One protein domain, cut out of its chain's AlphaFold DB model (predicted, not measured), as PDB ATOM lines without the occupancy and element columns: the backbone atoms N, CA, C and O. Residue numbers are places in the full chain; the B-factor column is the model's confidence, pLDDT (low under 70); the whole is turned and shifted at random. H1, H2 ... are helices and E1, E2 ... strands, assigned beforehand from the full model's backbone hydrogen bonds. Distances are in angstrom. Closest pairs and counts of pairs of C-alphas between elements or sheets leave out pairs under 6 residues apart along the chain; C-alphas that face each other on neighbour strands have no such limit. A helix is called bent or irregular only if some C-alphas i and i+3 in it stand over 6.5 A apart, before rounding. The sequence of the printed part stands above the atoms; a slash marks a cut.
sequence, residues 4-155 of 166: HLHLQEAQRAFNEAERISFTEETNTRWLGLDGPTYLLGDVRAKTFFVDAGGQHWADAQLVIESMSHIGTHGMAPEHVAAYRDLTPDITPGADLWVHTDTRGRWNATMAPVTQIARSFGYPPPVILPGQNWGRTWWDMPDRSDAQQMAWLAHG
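AT A GLANCE: This is residues 4 to 155 of the 166 residues of an uncharacterized protein of Streptomyces sp. ACT-1 (UniProt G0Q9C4). A bent, strongly twisted sheet of six strands curls round two short helices, H2 and H4, and the long helix H1 packs alongside its edge strand E5. H3 only grazes the sheet, near H2 and H4, and H5 lies away from the other named elements after a long link. The printed part has 152 residues, with five named helices and six named strands in the order H1 E1 E2 E3 E4 H2 H3 E5 E6 H4 H5. The sheet is branched at E3 and its neighbour pairs are antiparallel. The class is mixed, helices and strands; the whole is compact, with a radius of gyration of the C-alphas of 15.4 A and spans of 38 by 37 by 33 A.

IN THESE COORDINATES: Find C-alpha 43 at (-21.662, -29.669, 83.834); from there E3, residues 43 to 51, runs 22.1 A and bends by 70 degrees at residue 48. The other strands are E1, residues 28 to 30, E2, 37 to 40, E4, 56 to 59, E5, 94 to 100 and 18.6 A long, and E6, 104 to 112 and 24.7 A long. H1, residues 4 to 26, begins at C-alpha 4, (4.279, -51.498, 73.829), and is 32.9 A long. Look next for H2, residues 60 to 67, H3, 77 to 89 and 20.0 A long, and H4, 113 to 119. H3 is irregular, with C-alphas 85 and 88 7.0 A apart. H5, residues 145 to 153, ends at (-22.614, -29.097, 65.818).

HOW THE PARTS SIT: Start at E3: E1, with N 29 and O 50 at 2.8 A, and E2, with N 38 and O 45 at 2.9 A, lie on one side, and E4, with N 48 and O 57 at 2.9 A, on the other. E2, E3 and E4 form a meander, each strand the antiparallel neighbour of the one before. E6 follows beside E4, N 58 and O 111 at 3.0 A, and forms a hairpin with E5, N 106 and O 98 at 2.7 A. The sheet curls round H2, whose closest C-alphas to E3 are Val 63 and Ala 45, 5.1 A, and round H4, with Val 113 and Trp 57 of E4 at 5.6 A. H1 is on the sheet; its C-alpha 15 comes within 5.3 A of C-alpha 98 in E5. H3 only grazes the sheet with residues 87 to 88. Every O i to N i+4 pair is within hydrogen-bond range in H1, H4 and H5, against 3 of 4 in H2 and 7 of 9 in H3.

THE WHOLE: The farthest C-alphas, His 6 and Pro 123, are 44.8 A apart, and the printed part has no cut. The link from H4 to H5 is long, 25 residues. Mean pLDDT of the printed part is 76.2; look for values under 70 at residues 64 to 90 and 139 to 155, among others.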
ATOM      1  N   HIS A   4       5.494 -52.306  73.746       69.06
ATOM      2  CA  HIS A   4       4.279 -51.498  73.829       69.06
ATOM      3  C   HIS A   4       2.993 -52.319  74.043       69.06
ATOM      4  O   HIS A   4       2.151 -51.929  74.846       69.06
ATOM      5  N   LEU A   5       2.863 -53.482  73.392       70.31
ATOM      6  CA  LEU A   5       1.681 -54.345  73.539       70.31
ATOM      7  C   LEU A   5       1.593 -54.927  74.955       70.31
ATOM      8  O   LEU A   5       0.524 -54.909  75.559       70.31
ATOM      9  N   HIS A   6       2.728 -55.349  75.519       77.94
ATOM     10  CA  HIS A   6       2.781 -55.851  76.895       77.94
ATOM     11  C   HIS A   6       2.421 -54.767  77.923       77.94
ATOM     12  O   HIS A   6       1.775 -55.065  78.923       77.94
ATOM     13  N   LEU A   7       2.798 -53.505  77.678       78.75
ATOM     14  CA  LEU A   7       2.426 -52.389  78.552       78.75
ATOM     15  C   LEU A   7       0.911 -52.138  78.534       78.75
ATOM     16  O   LEU A   7       0.301 -52.025  79.594       78.75
ATOM     17  N   GLN A   8       0.297 -52.110  77.350       80.06
ATOM     18  CA  GLN A   8      -1.150 -51.913  77.207       80.06
ATOM     19  C   GLN A   8      -1.962 -53.064  77.811       80.06
ATOM     20  O   GLN A   8      -3.037 -52.859  78.375       80.06
ATOM     21  N   GLU A   9      -1.479 -54.300  77.690       81.19
ATOM     22  CA  GLU A   9      -2.086 -55.461  78.349       81.19
ATOM     23  C   GLU A   9      -1.976 -55.362  79.873       81.19
ATOM     24  O   GLU A   9      -2.978 -55.553  80.563       81.19
ATOM     25  N   ALA A  10      -0.810 -54.978  80.399       83.62
ATOM     26  CA  ALA A  10      -0.611 -54.791  81.833       83.62
ATOM     27  C   ALA A  10      -1.498 -53.672  82.409       83.62
ATOM     28  O   ALA A  10      -2.098 -53.847  83.466       83.62
ATOM     29  N   GLN A  11      -1.636 -52.546  81.703       85.06
ATOM     30  CA  GLN A  11      -2.520 -51.448  82.109       85.06
ATOM     31  C   GLN A  11      -3.995 -51.863  82.098       85.06
ATOM     32  O   GLN A  11      -4.732 -51.544  83.030       85.06
ATOM     33  N   ARG A  12      -4.432 -52.610  81.074       85.31
ATOM     34  CA  ARG A  12      -5.800 -53.149  81.018       85.31
ATOM     35  C   ARG A  12      -6.075 -54.105  82.174       85.31
ATOM     36  O   ARG A  12      -7.099 -53.942  82.832       85.31
ATOM     37  N   ALA A  13      -5.152 -55.028  82.446       86.31
ATOM     38  CA  ALA A  13      -5.264 -55.975  83.552       86.31
ATOM     39  C   ALA A  13      -5.294 -55.268  84.916       86.31
ATOM     40  O   ALA A  13      -6.120 -55.606  85.760       86.31
ATOM     41  N   PHE A  14      -4.455 -54.245  85.115       90.81
ATOM     42  CA  PHE A  14      -4.477 -53.420  86.326       90.81
ATOM     43  C   PHE A  14      -5.834 -52.733  86.512       90.81
ATOM     44  O   PHE A  14      -6.471 -52.892  87.548       90.81
ATOM     45  N   ASN A  15      -6.314 -52.026  85.485       90.25
ATOM     46  CA  ASN A  15      -7.595 -51.321  85.554       90.25
ATOM     47  C   ASN A  15      -8.764 -52.276  85.794       90.25
ATOM     48  O   ASN A  15      -9.746 -51.903  86.423       90.25
ATOM     49  N   GLU A  16      -8.709 -53.486  85.242       93.00
ATOM     50  CA  GLU A  16      -9.722 -54.508  85.481       93.00
ATOM     51  C   GLU A  16      -9.711 -55.011  86.920       93.00
ATOM     52  O   GLU A  16     -10.774 -55.050  87.536       93.00
ATOM     53  N   ALA A  17      -8.535 -55.313  87.470       94.06
ATOM     54  CA  ALA A  17      -8.399 -55.731  88.860       94.06
ATOM     55  C   ALA A  17      -8.927 -54.662  89.830       94.06
ATOM     56  O   ALA A  17      -9.757 -54.972  90.680       94.06
ATOM     57  N   GLU A  18      -8.530 -53.398  89.649       95.56
ATOM     58  CA  GLU A  18      -8.996 -52.282  90.486       95.56
ATOM     59  C   GLU A  18     -10.516 -52.091  90.392       95.56
ATOM     60  O   GLU A  18     -11.183 -51.907  91.409       95.56
ATOM     61  N   ARG A  19     -11.104 -52.209  89.190       95.38
ATOM     62  CA  ARG A  19     -12.567 -52.150  89.030       95.38
ATOM     63  C   ARG A  19     -13.275 -53.285  89.767       95.38
ATOM     64  O   ARG A  19     -14.311 -53.028  90.371       95.38
ATOM     65  N   ILE A  20     -12.758 -54.513  89.696       96.56
ATOM     66  CA  ILE A  20     -13.353 -55.667  90.389       96.56
ATOM     67  C   ILE A  20     -13.326 -55.426  91.900       96.56
ATOM     68  O   ILE A  20     -14.380 -55.472  92.535       96.56
ATOM     69  N   SER A  21     -12.164 -55.073  92.455       95.38
ATOM     70  CA  SER A  21     -12.033 -54.771  93.884       95.38
ATOM     71  C   SER A  21     -12.968 -53.643  94.320       95.38
ATOM     72  O   SER A  21     -13.678 -53.787  95.312       95.38
ATOM     73  N   PHE A  22     -13.066 -52.572  93.529       95.94
ATOM     74  CA  PHE A  22     -14.001 -51.482  93.796       95.94
ATOM     75  C   PHE A  22     -15.462 -51.949  93.813       95.94
ATOM     76  O   PHE A  22     -16.213 -51.577  94.717       95.94
ATOM     77  N   THR A  23     -15.891 -52.771  92.845       96.62
ATOM     78  CA  THR A  23     -17.273 -53.288  92.814       96.62
ATOM     79  C   THR A  23     -17.608 -54.149  94.024       96.62
ATOM     80  O   THR A  23     -18.716 -54.046  94.550       96.62
ATOM     81  N   GLU A  24     -16.653 -54.958  94.486       95.62
ATOM     82  CA  GLU A  24     -16.812 -55.809  95.667       95.62
ATOM     83  C   GLU A  24     -16.900 -54.979  96.954       95.62
ATOM     84  O   GLU A  24     -17.789 -55.214  97.771       95.62
ATOM     85  N   GLU A  25     -16.029 -53.980  97.115       94.12
ATOM     86  CA  GLU A  25     -15.988 -53.117  98.303       94.12
ATOM     87  C   GLU A  25     -17.233 -52.232  98.430       94.12
ATOM     88  O   GLU A  25     -17.792 -52.068  99.515       94.12
ATOM     89  N   THR A  26     -17.691 -51.670  97.313       93.50
ATOM     90  CA  THR A  26     -18.766 -50.665  97.302       93.50
ATOM     91  C   THR A  26     -20.148 -51.247  97.016       93.50
ATOM     92  O   THR A  26     -21.138 -50.515  97.054       93.50
ATOM     93  N   ASN A  27     -20.243 -52.553  96.735       95.56
ATOM     94  CA  ASN A  27     -21.466 -53.210  96.264       95.56
ATOM     95  C   ASN A  27     -22.085 -52.476  95.055       95.56
ATOM     96  O   ASN A  27     -23.293 -52.212  94.985       95.56
ATOM     97  N   THR A  28     -21.221 -52.108  94.108       96.38
ATOM     98  CA  THR A  28     -21.596 -51.457  92.852       96.38
ATOM     99  C   THR A  28     -21.438 -52.406  91.671       96.38
ATOM    100  O   THR A  28     -20.820 -53.465  91.751       96.38
ATOM    101  N   ARG A  29     -22.009 -52.026  90.530       96.88
ATOM    102  CA  ARG A  29     -21.886 -52.733  89.259       96.88
ATOM    103  C   ARG A  29     -21.308 -51.808  88.202       96.88
ATOM    104  O   ARG A  29     -21.842 -50.724  87.974       96.88
ATOM    105  N   TRP A  30     -20.273 -52.279  87.514       95.38
ATOM    106  CA  TRP A  30     -19.683 -51.600  86.362       95.38
ATOM    107  C   TRP A  30     -20.686 -51.481  85.205       95.38
ATOM    108  O   TRP A  30     -21.342 -52.455  84.825       95.38
ATOM    109  N   LEU A  31     -20.799 -50.280  84.641       92.25
ATOM    110  CA  LEU A  31     -21.668 -49.958  83.506       92.25
ATOM    111  C   LEU A  31     -20.919 -49.861  82.175       92.25
ATOM    112  O   LEU A  31     -21.556 -49.754  81.130       92.25
ATOM    113  N   GLY A  32     -19.587 -49.904  82.195       88.31
ATOM    114  CA  GLY A  32     -18.785 -49.602  81.015       88.31
ATOM    115  C   GLY A  32     -18.596 -48.105  80.799       88.31
ATOM    116  O   GLY A  32     -19.068 -47.263  81.561       88.31
ATOM    117  N   LEU A  33     -17.907 -47.782  79.705       83.19
ATOM    118  CA  LEU A  33     -17.720 -46.401  79.254       83.19
ATOM    119  C   LEU A  33     -19.003 -45.801  78.659       83.19
ATOM    120  O   LEU A  33     -19.087 -44.592  78.480       83.19
ATOM    121  N   ASP A  34     -20.024 -46.626  78.420       79.62
ATOM    122  CA  ASP A  34     -21.331 -46.221  77.897       79.62
ATOM    123  C   ASP A  34     -22.368 -45.955  78.997       79.62
ATOM    124  O   ASP A  34     -23.561 -45.839  78.714       79.62
ATOM    125  N   GLY A  35     -21.930 -45.820  80.253       87.44
ATOM    126  CA  GLY A  35     -22.812 -45.452  81.357       87.44
ATOM    127  C   GLY A  35     -23.550 -44.121  81.125       87.44
ATOM    128  O   GLY A  35     -23.165 -43.311  80.263       87.44
ATOM    129  N   PRO A  36     -24.647 -43.874  81.862       91.62
ATOM    130  CA  PRO A  36     -25.458 -42.687  81.664       91.62
ATOM    131  C   PRO A  36     -24.656 -41.419  81.951       91.62
ATOM    132  O   PRO A  36     -23.758 -41.385  82.798       91.62
ATOM    133  N   THR A  37     -25.011 -40.360  81.233       89.94
ATOM    134  CA  THR A  37     -24.464 -39.027  81.472       89.94
ATOM    135  C   THR A  37     -25.503 -38.187  82.179       89.94
ATOM    136  O   THR A  37     -26.660 -38.129  81.759       89.94
ATOM    137  N   TYR A  38     -25.071 -37.522  83.235       90.56
ATOM    138  CA  TYR A  38     -25.884 -36.589  83.989       90.56
ATOM    139  C   TYR A  38     -25.499 -35.156  83.660       90.56
ATOM    140  O   TYR A  38     -24.326 -34.866  83.437       90.56
ATOM    141  N   LEU A  39     -26.484 -34.266  83.682       84.81
ATOM    142  CA  LEU A  39     -26.293 -32.824  83.695       84.81
ATOM    143  C   LEU A  39     -26.456 -32.311  85.134       84.81
ATOM    144  O   LEU A  39     -27.504 -32.519  85.749       84.81
ATOM    145  N   LEU A  40     -25.414 -31.667  85.662       82.00
ATOM    146  CA  LEU A  40     -25.344 -31.027  86.975       82.00
ATOM    147  C   LEU A  40     -25.157 -29.526  86.740       82.00
ATOM    148  O   LEU A  40     -24.052 -29.087  86.436       82.00
ATOM    149  N   GLY A  41     -26.232 -28.741  86.808       77.69
ATOM    150  CA  GLY A  41     -26.176 -27.360  86.317       77.69
ATOM    151  C   GLY A  41     -25.883 -27.339  84.813       77.69
ATOM    152  O   GLY A  41     -26.712 -27.780  84.021       77.69
ATOM    153  N   ASP A  42     -24.710 -26.850  84.426       73.38
ATOM    154  CA  ASP A  42     -24.172 -26.837  83.061       73.38
ATOM    155  C   ASP A  42     -23.090 -27.909  82.814       73.38
ATOM    156  O   ASP A  42     -22.590 -28.059  81.698       73.38
ATOM    157  N   VAL A  43     -22.766 -28.707  83.832       76.75
ATOM    158  CA  VAL A  43     -21.662 -29.669  83.834       76.75
ATOM    159  C   VAL A  43     -22.154 -31.060  83.482       76.75
ATOM    160  O   VAL A  43     -23.181 -31.518  83.984       76.75
ATOM    161  N   ARG A  44     -21.398 -31.787  82.660       81.44
ATOM    162  CA  ARG A  44     -21.714 -33.179  82.327       81.44
ATOM    163  C   ARG A  44     -20.862 -34.143  83.138       81.44
ATOM    164  O   ARG A  44     -19.641 -34.067  83.097       81.44
ATOM    165  N   ALA A  45     -21.508 -35.084  83.814       87.69
ATOM    166  CA  ALA A  45     -20.846 -36.163  84.535       87.69
ATOM    167  C   ALA A  45     -21.116 -37.494  83.845       87.69
ATOM    168  O   ALA A  45     -22.268 -37.936  83.777       87.69
ATOM    169  N   LYS A  46     -20.058 -38.150  83.364       90.81
ATOM    170  CA  LYS A  46     -20.160 -39.543  82.941       90.81
ATOM    171  C   LYS A  46     -20.124 -40.435  84.173       90.81
ATOM    172  O   LYS A  46     -19.277 -40.269  85.047       90.81
ATOM    173  N   THR A  47     -21.067 -41.363  84.240       93.69
ATOM    174  CA  THR A  47     -21.112 -42.353  85.314       93.69
ATOM    175  C   THR A  47     -20.614 -43.685  84.813       93.69
ATOM    176  O   THR A  47     -20.800 -44.031  83.647       93.69
ATOM    177  N   PHE A  48     -19.982 -44.425  85.710       94.44
ATOM    178  CA  PHE A  48     -19.312 -45.670  85.365       94.44
ATOM    179  C   PHE A  48     -19.800 -46.855  86.191       94.44
ATOM    180  O   PHE A  48     -19.641 -48.002  85.775       94.44
ATOM    181  N   PHE A  49     -20.437 -46.591  87.331       96.88
ATOM    182  CA  PHE A  49     -21.008 -47.623  88.184       96.88
ATOM    183  C   PHE A  49     -22.422 -47.261  88.623       96.88
ATOM    184  O   PHE A  49     -22.822 -46.095  88.588       96.88
ATOM    185  N   VAL A  50     -23.162 -48.274  89.058       96.94
ATOM    186  CA  VAL A  50     -24.441 -48.130  89.756       96.94
ATOM    187  C   VAL A  50     -24.437 -48.990  91.013       96.94
ATOM    188  O   VAL A  50     -23.979 -50.130  90.959       96.94
ATOM    189  N   ASP A  51     -24.925 -48.473  92.135       96.12
ATOM    190  CA  ASP A  51     -25.075 -49.259  93.366       96.12
ATOM    191  C   ASP A  51     -26.413 -50.018  93.433       96.12
ATOM    192  O   ASP A  51     -27.290 -49.886  92.575       96.12
ATOM    193  N   ALA A  52     -26.581 -50.828  94.482       93.56
ATOM    194  CA  ALA A  52     -27.810 -51.583  94.736       93.56
ATOM    195  C   ALA A  52     -29.058 -50.703  94.971       93.56
ATOM    196  O   ALA A  52     -30.181 -51.182  94.809       93.56
ATOM    197  N   GLY A  53     -28.876 -49.431  95.338       94.00
ATOM    198  CA  GLY A  53     -29.944 -48.437  95.470       94.00
ATOM    199  C   GLY A  53     -30.298 -47.740  94.153       94.00
ATOM    200  O   GLY A  53     -31.203 -46.906  94.130       94.00
ATOM    201  N   GLY A  54     -29.605 -48.068  93.060       94.56
ATOM    202  CA  GLY A  54     -29.787 -47.441  91.757       94.56
ATOM    203  C   GLY A  54     -29.108 -46.076  91.625       94.56
ATOM    204  O   GLY A  54     -29.393 -45.361  90.662       94.56
ATOM    205  N   GLN A  55     -28.230 -45.684  92.557       95.06
ATOM    206  CA  GLN A  55     -27.471 -44.444  92.407       95.06
ATOM    207  C   GLN A  55     -26.310 -44.674  91.447       95.06
ATOM    208  O   GLN A  55     -25.592 -45.667  91.550       95.06
ATOM    209  N   HIS A  56     -26.120 -43.746  90.514       96.12
ATOM    210  CA  HIS A  56     -25.007 -43.783  89.576       96.12
ATOM    211  C   HIS A  56     -23.802 -43.027  90.124       96.12
ATOM    212  O   HIS A  56     -23.951 -41.941  90.688       96.12
ATOM    213  N   TRP A  57     -22.616 -43.592  89.917       96.00
ATOM    214  CA  TRP A  57     -21.358 -43.094  90.460       96.00
ATOM    215  C   TRP A  57     -20.463 -42.559  89.347       96.00
ATOM    216  O   TRP A  57     -20.291 -43.207  88.308       96.00
ATOM    217  N   ALA A  58     -19.890 -41.383  89.578       93.19
ATOM    218  CA  ALA A  58     -18.944 -40.717  88.690       93.19
ATOM    219  C   ALA A  58     -17.632 -40.442  89.429       93.19
ATOM    220  O   ALA A  58     -17.607 -40.395  90.659       93.19
ATOM    221  N   ASP A  59     -16.567 -40.220  88.662       90.12
ATOM    222  CA  ASP A  59     -15.336 -39.651  89.201       90.12
ATOM    223  C   ASP A  59     -15.549 -38.154  89.437       90.12
ATOM    224  O   ASP A  59     -15.666 -37.375  88.486       90.12
ATOM    225  N   ALA A  60     -15.603 -37.757  90.707       85.12
ATOM    226  CA  ALA A  60     -15.815 -36.373  91.101       85.12
ATOM    227  C   ALA A  60     -14.747 -35.431  90.518       85.12
ATOM    228  O   ALA A  60     -15.065 -34.282  90.211       85.12
ATOM    229  N   GLN A  61     -13.518 -35.913  90.302       78.44
ATOM    230  CA  GLN A  61     -12.426 -35.112  89.750       78.44
ATOM    231  C   GLN A  61     -12.661 -34.813  88.259       78.44
ATOM    232  O   GLN A  61     -12.471 -33.683  87.806       78.44
ATOM    233  N   LEU A  62     -13.166 -35.787  87.490       79.62
ATOM    234  CA  LEU A  62     -13.476 -35.593  86.066       79.62
ATOM    235  C   LEU A  62     -14.711 -34.732  85.810       79.62
ATOM    236  O   LEU A  62     -14.777 -34.044  84.786       79.62
ATOM    237  N   VAL A  63     -15.694 -34.755  86.714       77.88
ATOM    238  CA  VAL A  63     -16.844 -33.841  86.629       77.88
ATOM    239  C   VAL A  63     -16.353 -32.393  86.629       77.88
ATOM    240  O   VAL A  63     -16.798 -31.600  85.808       77.88
ATOM    241  N   ILE A  64     -15.364 -32.065  87.459       67.88
ATOM    242  CA  ILE A  64     -14.807 -30.708  87.565       67.88
ATOM    243  C   ILE A  64     -14.007 -30.334  86.332       67.88
ATOM    244  O   ILE A  64     -14.141 -29.234  85.804       67.88
ATOM    245  N   GLU A  65     -13.199 -31.255  85.824       65.50
ATOM    246  CA  GLU A  65     -12.517 -31.013  84.560       65.50
ATOM    247  C   GLU A  65     -13.496 -30.826  83.398       65.50
ATOM    248  O   GLU A  65     -13.205 -30.111  82.446       65.50
ATOM    249  N   SER A  66     -14.692 -31.411  83.475       64.12
ATOM    250  CA  SER A  66     -15.751 -31.130  82.503       64.12
ATOM    251  C   SER A  66     -16.294 -29.699  82.626       64.12
ATOM    252  O   SER A  66     -16.779 -29.163  81.633       64.12
ATOM    253  N   MET A  67     -16.173 -29.061  83.797       59.81
ATOM    254  CA  MET A  67     -16.503 -27.642  84.011       59.81
ATOM    255  C   MET A  67     -15.496 -26.720  83.324       59.81
ATOM    256  O   MET A  67     -15.872 -25.690  82.773       59.81
ATOM    257  N   SER A  68     -14.209 -27.084  83.338       51.47
ATOM    258  CA  SER A  68     -13.121 -26.199  82.900       51.47
ATOM    259  C   SER A  68     -13.006 -25.996  81.384       51.47
ATOM    260  O   SER A  68     -12.163 -25.212  80.959       51.47
ATOM    261  N   HIS A  69     -13.829 -26.670  80.571       47.75
ATOM    262  CA  HIS A  69     -13.787 -26.570  79.100       47.75
ATOM    263  C   HIS A  69     -15.040 -25.970  78.455       47.75
ATOM    264  O   HIS A  69     -15.109 -25.881  77.228       47.75
ATOM    265  N   ILE A  70     -16.027 -25.515  79.232       43.47
ATOM    266  CA  ILE A  70     -17.172 -24.798  78.664       43.47
ATOM    267  C   ILE A  70     -16.797 -23.314  78.506       43.47
ATOM    268  O   ILE A  70     -17.025 -22.482  79.375       43.47
ATOM    269  N   GLY A  71     -16.194 -22.983  77.361       39.16
ATOM    270  CA  GLY A  71     -16.298 -21.664  76.722       39.16
ATOM    271  C   GLY A  71     -15.392 -20.521  77.194       39.16
ATOM    272  O   GLY A  71     -15.180 -19.600  76.413       39.16
ATOM    273  N   THR A  72     -14.801 -20.551  78.388       35.75
ATOM    274  CA  THR A  72     -13.870 -19.492  78.826       35.75
ATOM    275  C   THR A  72     -12.966 -19.993  79.938       35.75
ATOM    276  O   THR A  72     -13.464 -20.266  81.018       35.75
ATOM    277  N   HIS A  73     -11.660 -20.021  79.659       36.84
ATOM    278  CA  HIS A  73     -10.536 -20.115  80.598       36.84
ATOM    279  C   HIS A  73     -10.553 -21.290  81.590       36.84
ATOM    280  O   HIS A  73     -11.471 -21.480  82.377       36.84
ATOM    281  N   GLY A  74      -9.466 -22.069  81.556       40.31
ATOM    282  CA  GLY A  74      -9.241 -23.209  82.436       40.31
ATOM    283  C   GLY A  74      -9.536 -22.912  83.907       40.31
ATOM    284  O   GLY A  74      -9.510 -21.763  84.339       40.31
ATOM    285  N   MET A  75      -9.828 -23.992  84.637       47.69
ATOM    286  CA  MET A  75     -10.282 -24.025  86.027       47.69
ATOM    287  C   MET A  75      -9.789 -22.810  86.823       47.69
ATOM    288  O   MET A  75      -8.590 -22.686  87.085       47.69
ATOM    289  N   ALA A  76     -10.707 -21.904  87.175       49.06
ATOM    290  CA  ALA A  76     -10.362 -20.783  88.032       49.06
ATOM    291  C   ALA A  76      -9.708 -21.363  89.308       49.06
ATOM    292  O   ALA A  76     -10.262 -22.318  89.869       49.06
ATOM    293  N   PRO A  77      -8.504 -20.921  89.720       51.78
ATOM    294  CA  PRO A  77      -7.742 -21.542  90.812       51.78
ATOM    295  C   PRO A  77      -8.542 -21.760  92.107       51.78
ATOM    296  O   PRO A  77      -8.297 -22.715  92.845       51.78
ATOM    297  N   GLU A  78      -9.540 -20.917  92.352       54.34
ATOM    298  CA  GLU A  78     -10.524 -21.016  93.426       54.34
ATOM    299  C   GLU A  78     -11.373 -22.301  93.386       54.34
ATOM    300  O   GLU A  78     -11.670 -22.853  94.442       54.34
ATOM    301  N   HIS A  79     -11.706 -22.834  92.207       54.03
ATOM    302  CA  HIS A  79     -12.439 -24.097  92.063       54.03
ATOM    303  C   HIS A  79     -11.550 -25.311  92.374       54.03
ATOM    304  O   HIS A  79     -12.008 -26.257  93.010       54.03
ATOM    305  N   VAL A  80     -10.264 -25.264  91.996       54.84
ATOM    306  CA  VAL A  80      -9.275 -26.304  92.350       54.84
ATOM    307  C   VAL A  80      -9.072 -26.352  93.869       54.84
ATOM    308  O   VAL A  80      -9.017 -27.431  94.460       54.84
ATOM    309  N   ALA A  81      -8.937 -25.179  94.498       57.38
ATOM    310  CA  ALA A  81      -8.679 -25.047  95.929       57.38
ATOM    311  C   ALA A  81      -9.889 -25.467  96.772       57.38
ATOM    312  O   ALA A  81      -9.749 -26.342  97.621       57.38
ATOM    313  N   ALA A  82     -11.081 -24.939  96.469       57.62
ATOM    314  CA  ALA A  82     -12.317 -25.338  97.140       57.62
ATOM    315  C   ALA A  82     -12.572 -26.848  97.020       57.62
ATOM    316  O   ALA A  82     -13.126 -27.458  97.927       57.62
ATOM    317  N   TYR A  83     -12.138 -27.474  95.924       57.88
ATOM    318  CA  TYR A  83     -12.315 -28.904  95.737       57.88
ATOM    319  C   TYR A  83     -11.341 -29.773  96.532       57.88
ATOM    320  O   TYR A  83     -11.797 -30.759  97.107       57.88
ATOM    321  N   ARG A  84     -10.043 -29.425  96.611       57.00
ATOM    322  CA  ARG A  84      -9.083 -30.150  97.476       57.00
ATOM    323  C   ARG A  84      -9.567 -30.229  98.923       57.00
ATOM    324  O   ARG A  84      -9.297 -31.218  99.596       57.00
ATOM    325  N   ASP A  85     -10.311 -29.215  99.345       60.59
ATOM    326  CA  ASP A  85     -10.897 -29.135 100.675       60.59
ATOM    327  C   ASP A  85     -12.218 -29.927 100.802       60.59
ATOM    328  O   ASP A  85     -12.585 -30.304 101.907       60.59
ATOM    329  N   LEU A  86     -12.922 -30.226  99.698       57.50
ATOM    330  CA  LEU A  86     -14.235 -30.901  99.690       57.50
ATOM    331  C   LEU A  86     -14.182 -32.395  99.341       57.50
ATOM    332  O   LEU A  86     -15.080 -33.142  99.727       57.50
ATOM    333  N   THR A  87     -13.176 -32.846  98.584       58.41
ATOM    334  CA  THR A  87     -13.083 -34.246  98.126       58.41
ATOM    335  C   THR A  87     -12.968 -35.287  99.244       58.41
ATOM    336  O   THR A  87     -13.606 -36.333  99.116       58.41
ATOM    337  N   PRO A  88     -12.214 -35.036 100.336       56.75
ATOM    338  CA  PRO A  88     -12.087 -35.992 101.437       56.75
ATOM    339  C   PRO A  88     -13.409 -36.279 102.165       56.75
ATOM    340  O   PRO A  88     -13.545 -37.330 102.783       56.75
ATOM    341  N   ASP A  89     -14.383 -35.366 102.073       60.09
ATOM    342  CA  ASP A  89     -15.617 -35.406 102.863       60.09
ATOM    343  C   ASP A  89     -16.835 -35.924 102.077       60.09
ATOM    344  O   ASP A  89     -17.949 -36.005 102.612       60.09
ATOM    345  N   ILE A  90     -16.671 -36.292 100.797       67.75
ATOM    346  CA  ILE A  90     -17.776 -36.821  99.992       67.75
ATOM    347  C   ILE A  90     -18.161 -38.208 100.515       67.75
ATOM    348  O   ILE A  90     -17.490 -39.199 100.255       67.75
ATOM    349  N   THR A  91     -19.279 -38.270 101.243       70.38
ATOM    350  CA  THR A  91     -19.847 -39.518 101.763       70.38
ATOM    351  C   THR A  91     -21.234 -39.778 101.155       70.38
ATOM    352  O   THR A  91     -22.105 -38.907 101.244       70.38
ATOM    353  N   PRO A  92     -21.481 -40.969 100.575       77.56
ATOM    354  CA  PRO A  92     -20.501 -42.033 100.359       77.56
ATOM    355  C   PRO A  92     -19.520 -41.659  99.233       77.56
ATOM    356  O   PRO A  92     -19.900 -41.012  98.257       77.56
ATOM    357  N   GLY A  93     -18.271 -42.084  99.388       83.12
ATOM    358  CA  GLY A  93     -17.198 -41.913  98.416       83.12
ATOM    359  C   GLY A  93     -16.167 -43.021  98.602       83.12
ATOM    360  O   GLY A  93     -16.015 -43.537  99.710       83.12
ATOM    361  N   ALA A  94     -15.519 -43.429  97.517       89.75
ATOM    362  CA  ALA A  94     -14.506 -44.474  97.527       89.75
ATOM    363  C   ALA A  94     -13.458 -44.215  96.442       89.75
ATOM    364  O   ALA A  94     -13.757 -43.637  95.396       89.75
ATOM    365  N   ASP A  95     -12.235 -44.660  96.696       91.12
ATOM    366  CA  ASP A  95     -11.127 -44.509  95.763       91.12
ATOM    367  C   ASP A  95     -11.112 -45.656  94.751       91.12
ATOM    368  O   ASP A  95     -11.323 -46.819  95.091       91.12
ATOM    369  N   LEU A  96     -10.818 -45.325  93.498       91.62
ATOM    370  CA  LEU A  96     -10.562 -46.280  92.430       91.62
ATOM    371  C   LEU A  96      -9.276 -45.878  91.713       91.62
ATOM    372  O   LEU A  96      -9.206 -44.816  91.093       91.62
ATOM    373  N   TRP A  97      -8.262 -46.741  91.730       90.62
ATOM    374  CA  TRP A  97      -7.057 -46.472  90.954       90.62
ATOM    375  C   TRP A  97      -7.237 -46.890  89.504       90.62
ATOM    376  O   TRP A  97      -7.669 -47.996  89.196       90.62
ATOM    377  N   VAL A  98      -6.828 -46.014  88.589       87.44
ATOM    378  CA  VAL A  98      -6.810 -46.312  87.157       87.44
ATOM    379  C   VAL A  98      -5.515 -45.841  86.526       87.44
ATOM    380  O   VAL A  98      -5.000 -44.766  86.808       87.44
ATOM    381  N   HIS A  99      -4.965 -46.658  85.648       84.56
ATOM    382  CA  HIS A  99      -3.939 -46.273  84.708       84.56
ATOM    383  C   HIS A  99      -4.581 -45.698  83.448       84.56
ATOM    384  O   HIS A  99      -5.369 -46.361  82.774       84.56
ATOM    385  N   THR A 100      -4.200 -44.470  83.123       75.56
ATOM    386  CA  THR A 100      -4.544 -43.788  81.875       75.56
ATOM    387  C   THR A 100      -3.285 -43.642  81.030       75.56
ATOM    388  O   THR A 100      -2.179 -43.522  81.572       75.56
ATOM    389  N   ASP A 101      -3.444 -43.618  79.710       66.50
ATOM    390  CA  ASP A 101      -2.310 -43.510  78.785       66.50
ATOM    391  C   ASP A 101      -1.539 -42.193  78.961       66.50
ATOM    392  O   ASP A 101      -0.326 -42.148  78.765       66.50
ATOM    393  N   THR A 102      -2.216 -41.126  79.398       62.56
ATOM    394  CA  THR A 102      -1.622 -39.789  79.528       62.56
ATOM    395  C   THR A 102      -1.181 -39.406  80.925       62.56
ATOM    396  O   THR A 102      -0.202 -38.680  81.068       62.56
ATOM    397  N   ARG A 103      -1.910 -39.820  81.967       64.00
ATOM    398  CA  ARG A 103      -1.632 -39.381  83.349       64.00
ATOM    399  C   ARG A 103      -0.856 -40.421  84.139       64.00
ATOM    400  O   ARG A 103      -0.496 -40.181  85.287       64.00
ATOM    401  N   GLY A 104      -0.608 -41.587  83.545       76.19
ATOM    402  CA  GLY A 104      -0.142 -42.734  84.299       76.19
ATOM    403  C   GLY A 104      -1.208 -43.125  85.316       76.19
ATOM    404  O   GLY A 104      -2.374 -43.282  84.959       76.19
ATOM    405  N   ARG A 105      -0.810 -43.306  86.573       82.69
ATOM    406  CA  ARG A 105      -1.716 -43.734  87.640       82.69
ATOM    407  C   ARG A 105      -2.524 -42.546  88.174       82.69
ATOM    408  O   ARG A 105      -1.953 -41.552  88.609       82.69
ATOM    409  N   TRP A 106      -3.839 -42.689  88.176       83.44
ATOM    410  CA  TRP A 106      -4.841 -41.716  88.599       83.44
ATOM    411  C   TRP A 106      -5.670 -42.295  89.747       83.44
ATOM    412  O   TRP A 106      -6.041 -43.468  89.687       83.44
ATOM    413  N   ASN A 107      -5.945 -41.492  90.778       86.19
ATOM    414  CA  ASN A 107      -6.905 -41.848  91.824       86.19
ATOM    415  C   ASN A 107      -8.256 -41.217  91.485       86.19
ATOM    416  O   ASN A 107      -8.417 -40.007  91.654       86.19
ATOM    417  N   ALA A 108      -9.197 -42.012  90.987       87.88
ATOM    418  CA  ALA A 108     -10.557 -41.566  90.744       87.88
ATOM    419  C   ALA A 108     -11.329 -41.580  92.065       87.88
ATOM    420  O   ALA A 108     -11.567 -42.646  92.635       87.88
ATOM    421  N   THR A 109     -11.749 -40.405  92.538       90.25
ATOM    422  CA  THR A 109     -12.607 -40.325  93.724       90.25
ATOM    423  C   THR A 109     -14.053 -40.526  93.294       90.25
ATOM    424  O   THR A 109     -14.720 -39.609  92.806       90.25
ATOM    425  N   MET A 110     -14.521 -41.760  93.438       93.19
ATOM    426  CA  MET A 110     -15.833 -42.194  92.990       93.19
ATOM    427  C   MET A 110     -16.896 -41.850  94.021       93.19
ATOM    428  O   MET A 110     -16.778 -42.212  95.189       93.19
ATOM    429  N   ALA A 111     -17.972 -41.207  93.577       93.38
ATOM    430  CA  ALA A 111     -19.106 -40.882  94.433       93.38
ATOM    431  C   ALA A 111     -20.426 -40.866  93.651       93.38
ATOM    432  O   ALA A 111     -20.417 -40.646  92.431       93.38
ATOM    433  N   PRO A 112     -21.583 -41.031  94.325       94.44
ATOM    434  CA  PRO A 112     -22.875 -40.844  93.688       94.44
ATOM    435  C   PRO A 112     -22.997 -39.443  93.086       94.44
ATOM    436  O   PRO A 112     -22.738 -38.439  93.754       94.44
ATOM    437  N   VAL A 113     -23.483 -39.348  91.849       92.44
ATOM    438  CA  VAL A 113     -23.633 -38.063  91.144       92.44
ATOM    439  C   VAL A 113     -24.510 -37.075  91.911       92.44
ATOM    440  O   VAL A 113     -24.252 -35.874  91.916       92.44
ATOM    441  N   THR A 114     -25.535 -37.568  92.604       91.88
ATOM    442  CA  THR A 114     -26.398 -36.741  93.456       91.88
ATOM    443  C   THR A 114     -25.645 -36.118  94.623       91.88
ATOM    444  O   THR A 114     -25.954 -34.994  95.014       91.88
ATOM    445  N   GLN A 115     -24.665 -36.833  95.177       90.44
ATOM    446  CA  GLN A 115     -23.830 -36.322  96.255       90.44
ATOM    447  C   GLN A 115     -22.825 -35.302  95.715       90.44
ATOM    448  O   GLN A 115     -22.678 -34.241  96.312       90.44
ATOM    449  N   ILE A 116     -22.227 -35.567  94.549       87.38
ATOM    450  CA  ILE A 116     -21.365 -34.607  93.847       87.38
ATOM    451  C   ILE A 116     -22.123 -33.288  93.621       87.38
ATOM    452  O   ILE A 116     -21.666 -32.234  94.054       87.38
ATOM    453  N   ALA A 117     -23.325 -33.337  93.035       86.00
ATOM    454  CA  ALA A 117     -24.153 -32.144  92.831       86.00
ATOM    455  C   ALA A 117     -24.449 -31.392  94.130       86.00
ATOM    456  O   ALA A 117     -24.345 -30.168  94.164       86.00
ATOM    457  N   ARG A 118     -24.780 -32.116  95.205       86.88
ATOM    458  CA  ARG A 118     -25.040 -31.519  96.518       86.88
ATOM    459  C   ARG A 118     -23.813 -30.792  97.061       86.88
ATOM    460  O   ARG A 118     -23.964 -29.669  97.532       86.88
ATOM    461  N   SER A 119     -22.629 -31.398  96.977       82.38
ATOM    462  CA  SER A 119     -21.378 -30.787  97.443       82.38
ATOM    463  C   SER A 119     -21.051 -29.488  96.702       82.38
ATOM    464  O   SER A 119     -20.503 -28.570  97.300       82.38
ATOM    465  N   PHE A 120     -21.444 -29.378  95.430       75.69
ATOM    466  CA  PHE A 120     -21.267 -28.165  94.625       75.69
ATOM    467  C   PHE A 120     -22.451 -27.186  94.679       75.69
ATOM    468  O   PHE A 120     -22.419 -26.149  94.022       75.69
ATOM    469  N   GLY A 121     -23.509 -27.488  95.437       79.62
ATOM    470  CA  GLY A 121     -24.710 -26.648  95.488       79.62
ATOM    471  C   GLY A 121     -25.498 -26.607  94.171       79.62
ATOM    472  O   GLY A 121     -26.278 -25.681  93.953       79.62
ATOM    473  N   TYR A 122     -25.313 -27.597  93.296       82.06
ATOM    474  CA  TYR A 122     -26.069 -27.710  92.055       82.06
ATOM    475  C   TYR A 122     -27.499 -28.214  92.294       82.06
ATOM    476  O   TYR A 122     -27.770 -28.917  93.277       82.06
ATOM    477  N   PRO A 123     -28.429 -27.913  91.368       84.88
ATOM    478  CA  PRO A 123     -29.728 -28.570  91.329       84.88
ATOM    479  C   PRO A 123     -29.586 -30.099  91.234       84.88
ATOM    480  O   PRO A 123     -28.533 -30.599  90.824       84.88
ATOM    481  N   PRO A 124     -30.653 -30.857  91.547       89.00
ATOM    482  CA  PRO A 124     -30.668 -32.299  91.343       89.00
ATOM    483  C   PRO A 124     -30.213 -32.682  89.921       89.00
ATOM    484  O   PRO A 124     -30.736 -32.123  88.953       89.00
ATOM    485  N   PRO A 125     -29.268 -33.632  89.780       90.12
ATOM    486  CA  PRO A 125     -28.786 -34.080  88.481       90.12
ATOM    487  C   PRO A 125     -29.907 -34.631  87.605       90.12
ATOM    488  O   PRO A 125     -30.746 -35.404  88.073       90.12
ATOM    489  N   VAL A 126     -29.865 -34.318  86.311       90.00
ATOM    490  CA  VAL A 126     -30.808 -34.855  85.322       90.00
ATOM    491  C   VAL A 126     -30.078 -35.812  84.390       90.00
ATOM    492  O   VAL A 126     -29.015 -35.481  83.872       90.00
ATOM    493  N   ILE A 127     -30.638 -37.002  84.165       90.00
ATOM    494  CA  ILE A 127     -30.104 -37.947  83.176       90.00
ATOM    495  C   ILE A 127     -30.358 -37.381  81.779       90.00
ATOM    496  O   ILE A 127     -31.499 -37.066  81.437       90.00
ATOM    497  N   LEU A 128     -29.312 -37.281  80.961       82.31
ATOM    498  CA  LEU A 128     -29.448 -36.897  79.561       82.31
ATOM    499  C   LEU A 128     -29.894 -38.101  78.710       82.31
ATOM    500  O   LEU A 128     -29.405 -39.213  78.923       82.31
ATOM    501  N   PRO A 129     -30.802 -37.910  77.735       76.50
ATOM    502  CA  PRO A 129     -31.295 -39.002  76.899       76.50
ATOM    503  C   PRO A 129     -30.215 -39.506  75.930       76.50
ATOM    504  O   PRO A 129     -29.555 -38.709  75.274       76.50
ATOM    505  N   GLY A 130     -30.073 -40.824  75.780       71.12
ATOM    506  CA  GLY A 130     -29.125 -41.428  74.833       71.12
ATOM    507  C   GLY A 130     -27.661 -41.387  75.289       71.12
ATOM    508  O   GLY A 130     -27.353 -41.129  76.454       71.12
ATOM    509  N   GLN A 131     -26.740 -41.666  74.364       65.06
ATOM    510  CA  GLN A 131     -25.300 -41.676  74.639       65.06
ATOM    511  C   GLN A 131     -24.723 -40.264  74.549       65.06
ATOM    512  O   GLN A 131     -24.119 -39.871  73.558       65.06
ATOM    513  N   ASN A 132     -24.927 -39.481  75.607       67.81
ATOM    514  CA  ASN A 132     -24.293 -38.175  75.710       67.81
ATOM    515  C   ASN A 132     -22.818 -38.302  76.085       67.81
ATOM    516  O   ASN A 132     -22.394 -39.232  76.778       67.81
ATOM    517  N   TRP A 133     -22.053 -37.309  75.644       72.00
ATOM    518  CA  TRP A 133     -20.695 -37.108  76.115       72.00
ATOM    519  C   TRP A 133     -20.684 -36.563  77.545       72.00
ATOM    520  O   TRP A 133     -21.444 -35.649  77.871       72.00
ATOM    521  N   GLY A 134     -19.761 -37.086  78.341       71.38
ATOM    522  CA  GLY A 134     -19.221 -36.519  79.571       71.38
ATOM    523  C   GLY A 134     -17.787 -37.033  79.706       71.38
ATOM    524  O   GLY A 134     -17.473 -38.076  79.131       71.38
ATOM    525  N   ARG A 135     -16.917 -36.313  80.420       76.50
ATOM    526  CA  ARG A 135     -15.498 -36.683  80.498       76.50
ATOM    527  C   ARG A 135     -15.296 -38.037  81.180       76.50
ATOM    528  O   ARG A 135     -15.936 -38.346  82.186       76.50
ATOM    529  N   THR A 136     -14.366 -38.810  80.639       80.00
ATOM    530  CA  THR A 136     -13.927 -40.123  81.115       80.00
ATOM    531  C   THR A 136     -12.420 -40.159  81.345       80.00
ATOM    532  O   THR A 136     -11.706 -39.264  80.902       80.00
ATOM    533  N   TRP A 137     -11.904 -41.199  82.015       76.75
ATOM    534  CA  TRP A 137     -10.452 -41.343  82.239       76.75
ATOM    535  C   TRP A 137      -9.662 -41.556  80.935       76.75
ATOM    536  O   TRP A 137      -8.438 -41.462  80.933       76.75
ATOM    537  N   TRP A 138     -10.368 -41.845  79.838       70.81
ATOM    538  CA  TRP A 138      -9.828 -42.055  78.496       70.81
ATOM    539  C   TRP A 138      -9.970 -40.809  77.617       70.81
ATOM    540  O   TRP A 138      -9.368 -40.751  76.548       70.81
ATOM    541  N   ASP A 139     -10.728 -39.801  78.064       62.47
ATOM    542  CA  ASP A 139     -10.745 -38.492  77.425       62.47
ATOM    543  C   ASP A 139      -9.469 -37.737  77.845       62.47
ATOM    544  O   ASP A 139      -9.297 -37.323  78.991       62.47
ATOM    545  N   MET A 140      -8.543 -37.631  76.893       54.72
ATOM    546  CA  MET A 140      -7.250 -36.932  76.947       54.72
ATOM    547  C   MET A 140      -7.359 -35.469  77.439       54.72
ATOM    548  O   MET A 140      -8.461 -34.910  77.465       54.72
ATOM    549  N   PRO A 141      -6.230 -34.784  77.758       44.62
ATOM    550  CA  PRO A 141      -6.236 -33.326  77.766       44.62
ATOM    551  C   PRO A 141      -6.673 -32.843  76.378       44.62
ATOM    552  O   PRO A 141      -6.054 -33.174  75.371       44.62
ATOM    553  N   ASP A 142      -7.768 -32.095  76.389       41.88
ATOM    554  CA  ASP A 142      -8.362 -31.335  75.299       41.88
ATOM    555  C   ASP A 142      -8.748 -32.145  74.060       41.88
ATOM    556  O   ASP A 142      -7.968 -32.359  73.133       41.88
ATOM    557  N   ARG A 143     -10.055 -32.422  73.940       51.59
ATOM    558  CA  ARG A 143     -10.668 -32.201  72.627       51.59
ATOM    559  C   ARG A 143     -10.239 -30.802  72.204       51.59
ATOM    560  O   ARG A 143     -10.512 -29.847  72.927       51.59
ATOM    561  N   SER A 144      -9.562 -30.688  71.067       50.59
ATOM    562  CA  SER A 144      -9.352 -29.377  70.459       50.59
ATOM    563  C   SER A 144     -10.702 -28.659  70.366       50.59
ATOM    564  O   SER A 144     -11.735 -29.313  70.186       50.59
ATOM    565  N   ASP A 145     -10.720 -27.329  70.442       50.03
ATOM    566  CA  ASP A 145     -11.960 -26.558  70.274       50.03
ATOM    567  C   ASP A 145     -12.710 -26.978  68.998       50.03
ATOM    568  O   ASP A 145     -13.934 -27.008  68.976       50.03
ATOM    569  N   ALA A 146     -11.992 -27.416  67.957       48.94
ATOM    570  CA  ALA A 146     -12.567 -27.997  66.748       48.94
ATOM    571  C   ALA A 146     -13.333 -29.313  66.996       48.94
ATOM    572  O   ALA A 146     -14.447 -29.462  66.504       48.94
ATOM    573  N   GLN A 147     -12.788 -30.247  67.778       53.00
ATOM    574  CA  GLN A 147     -13.468 -31.494  68.159       53.00
ATOM    575  C   GLN A 147     -14.654 -31.233  69.099       53.00
ATOM    576  O   GLN A 147     -15.692 -31.885  68.983       53.00
ATOM    577  N   GLN A 148     -14.532 -30.250  69.993       55.78
ATOM    578  CA  GLN A 148     -15.624 -29.829  70.868       55.78
ATOM    579  C   GLN A 148     -16.759 -29.165  70.070       55.78
ATOM    580  O   GLN A 148     -17.930 -29.493  70.267       55.78
ATOM    581  N   MET A 149     -16.421 -28.285  69.127       53.88
ATOM    582  CA  MET A 149     -17.380 -27.604  68.255       53.88
ATOM    583  C   MET A 149     -18.017 -28.546  67.232       53.88
ATOM    584  O   MET A 149     -19.213 -28.426  66.982       53.88
ATOM    585  N   ALA A 150     -17.272 -29.507  66.678       53.41
ATOM    586  CA  ALA A 150     -17.821 -30.534  65.794       53.41
ATOM    587  C   ALA A 150     -18.838 -31.414  66.535       53.41
ATOM    588  O   ALA A 150     -19.949 -31.626  66.058       53.41
ATOM    589  N   TRP A 151     -18.508 -31.850  67.751       53.19
ATOM    590  CA  TRP A 151     -19.430 -32.613  68.587       53.19
ATOM    591  C   TRP A 151     -20.702 -31.814  68.943       53.19
ATOM    592  O   TRP A 151     -21.811 -32.342  68.829       53.19
ATOM    593  N   LEU A 152     -20.572 -30.528  69.298       54.19
ATOM    594  CA  LEU A 152     -21.718 -29.636  69.530       54.19
ATOM    595  C   LEU A 152     -22.573 -29.442  68.266       54.19
ATOM    596  O   LEU A 152     -23.801 -29.454  68.345       54.19
ATOM    597  N   ALA A 153     -21.939 -29.290  67.100       51.91
ATOM    598  CA  ALA A 153     -22.614 -29.097  65.818       51.91
ATOM    599  C   ALA A 153     -23.393 -30.340  65.351       51.91
ATOM    600  O   ALA A 153     -24.381 -30.207  64.630       51.91
ATOM    601  N   HIS A 154     -22.995 -31.535  65.793       45.88
ATOM    602  CA  HIS A 154     -23.650 -32.806  65.469       45.88
ATOM    603  C   HIS A 154     -24.602 -33.302  66.567       45.88
ATOM    604  O   HIS A 154     -24.846 -34.498  66.700       45.88
ATOM    605  N   GLY A 155     -25.150 -32.389  67.375       46.84
ATOM    606  CA  GLY A 155     -26.168 -32.728  68.376       46.84
ATOM    607  C   GLY A 155     -25.660 -33.632  69.501       46.84
ATOM    608  O   GLY A 155     -26.454 -34.185  70.256       46.84
TER     609      GLY A 155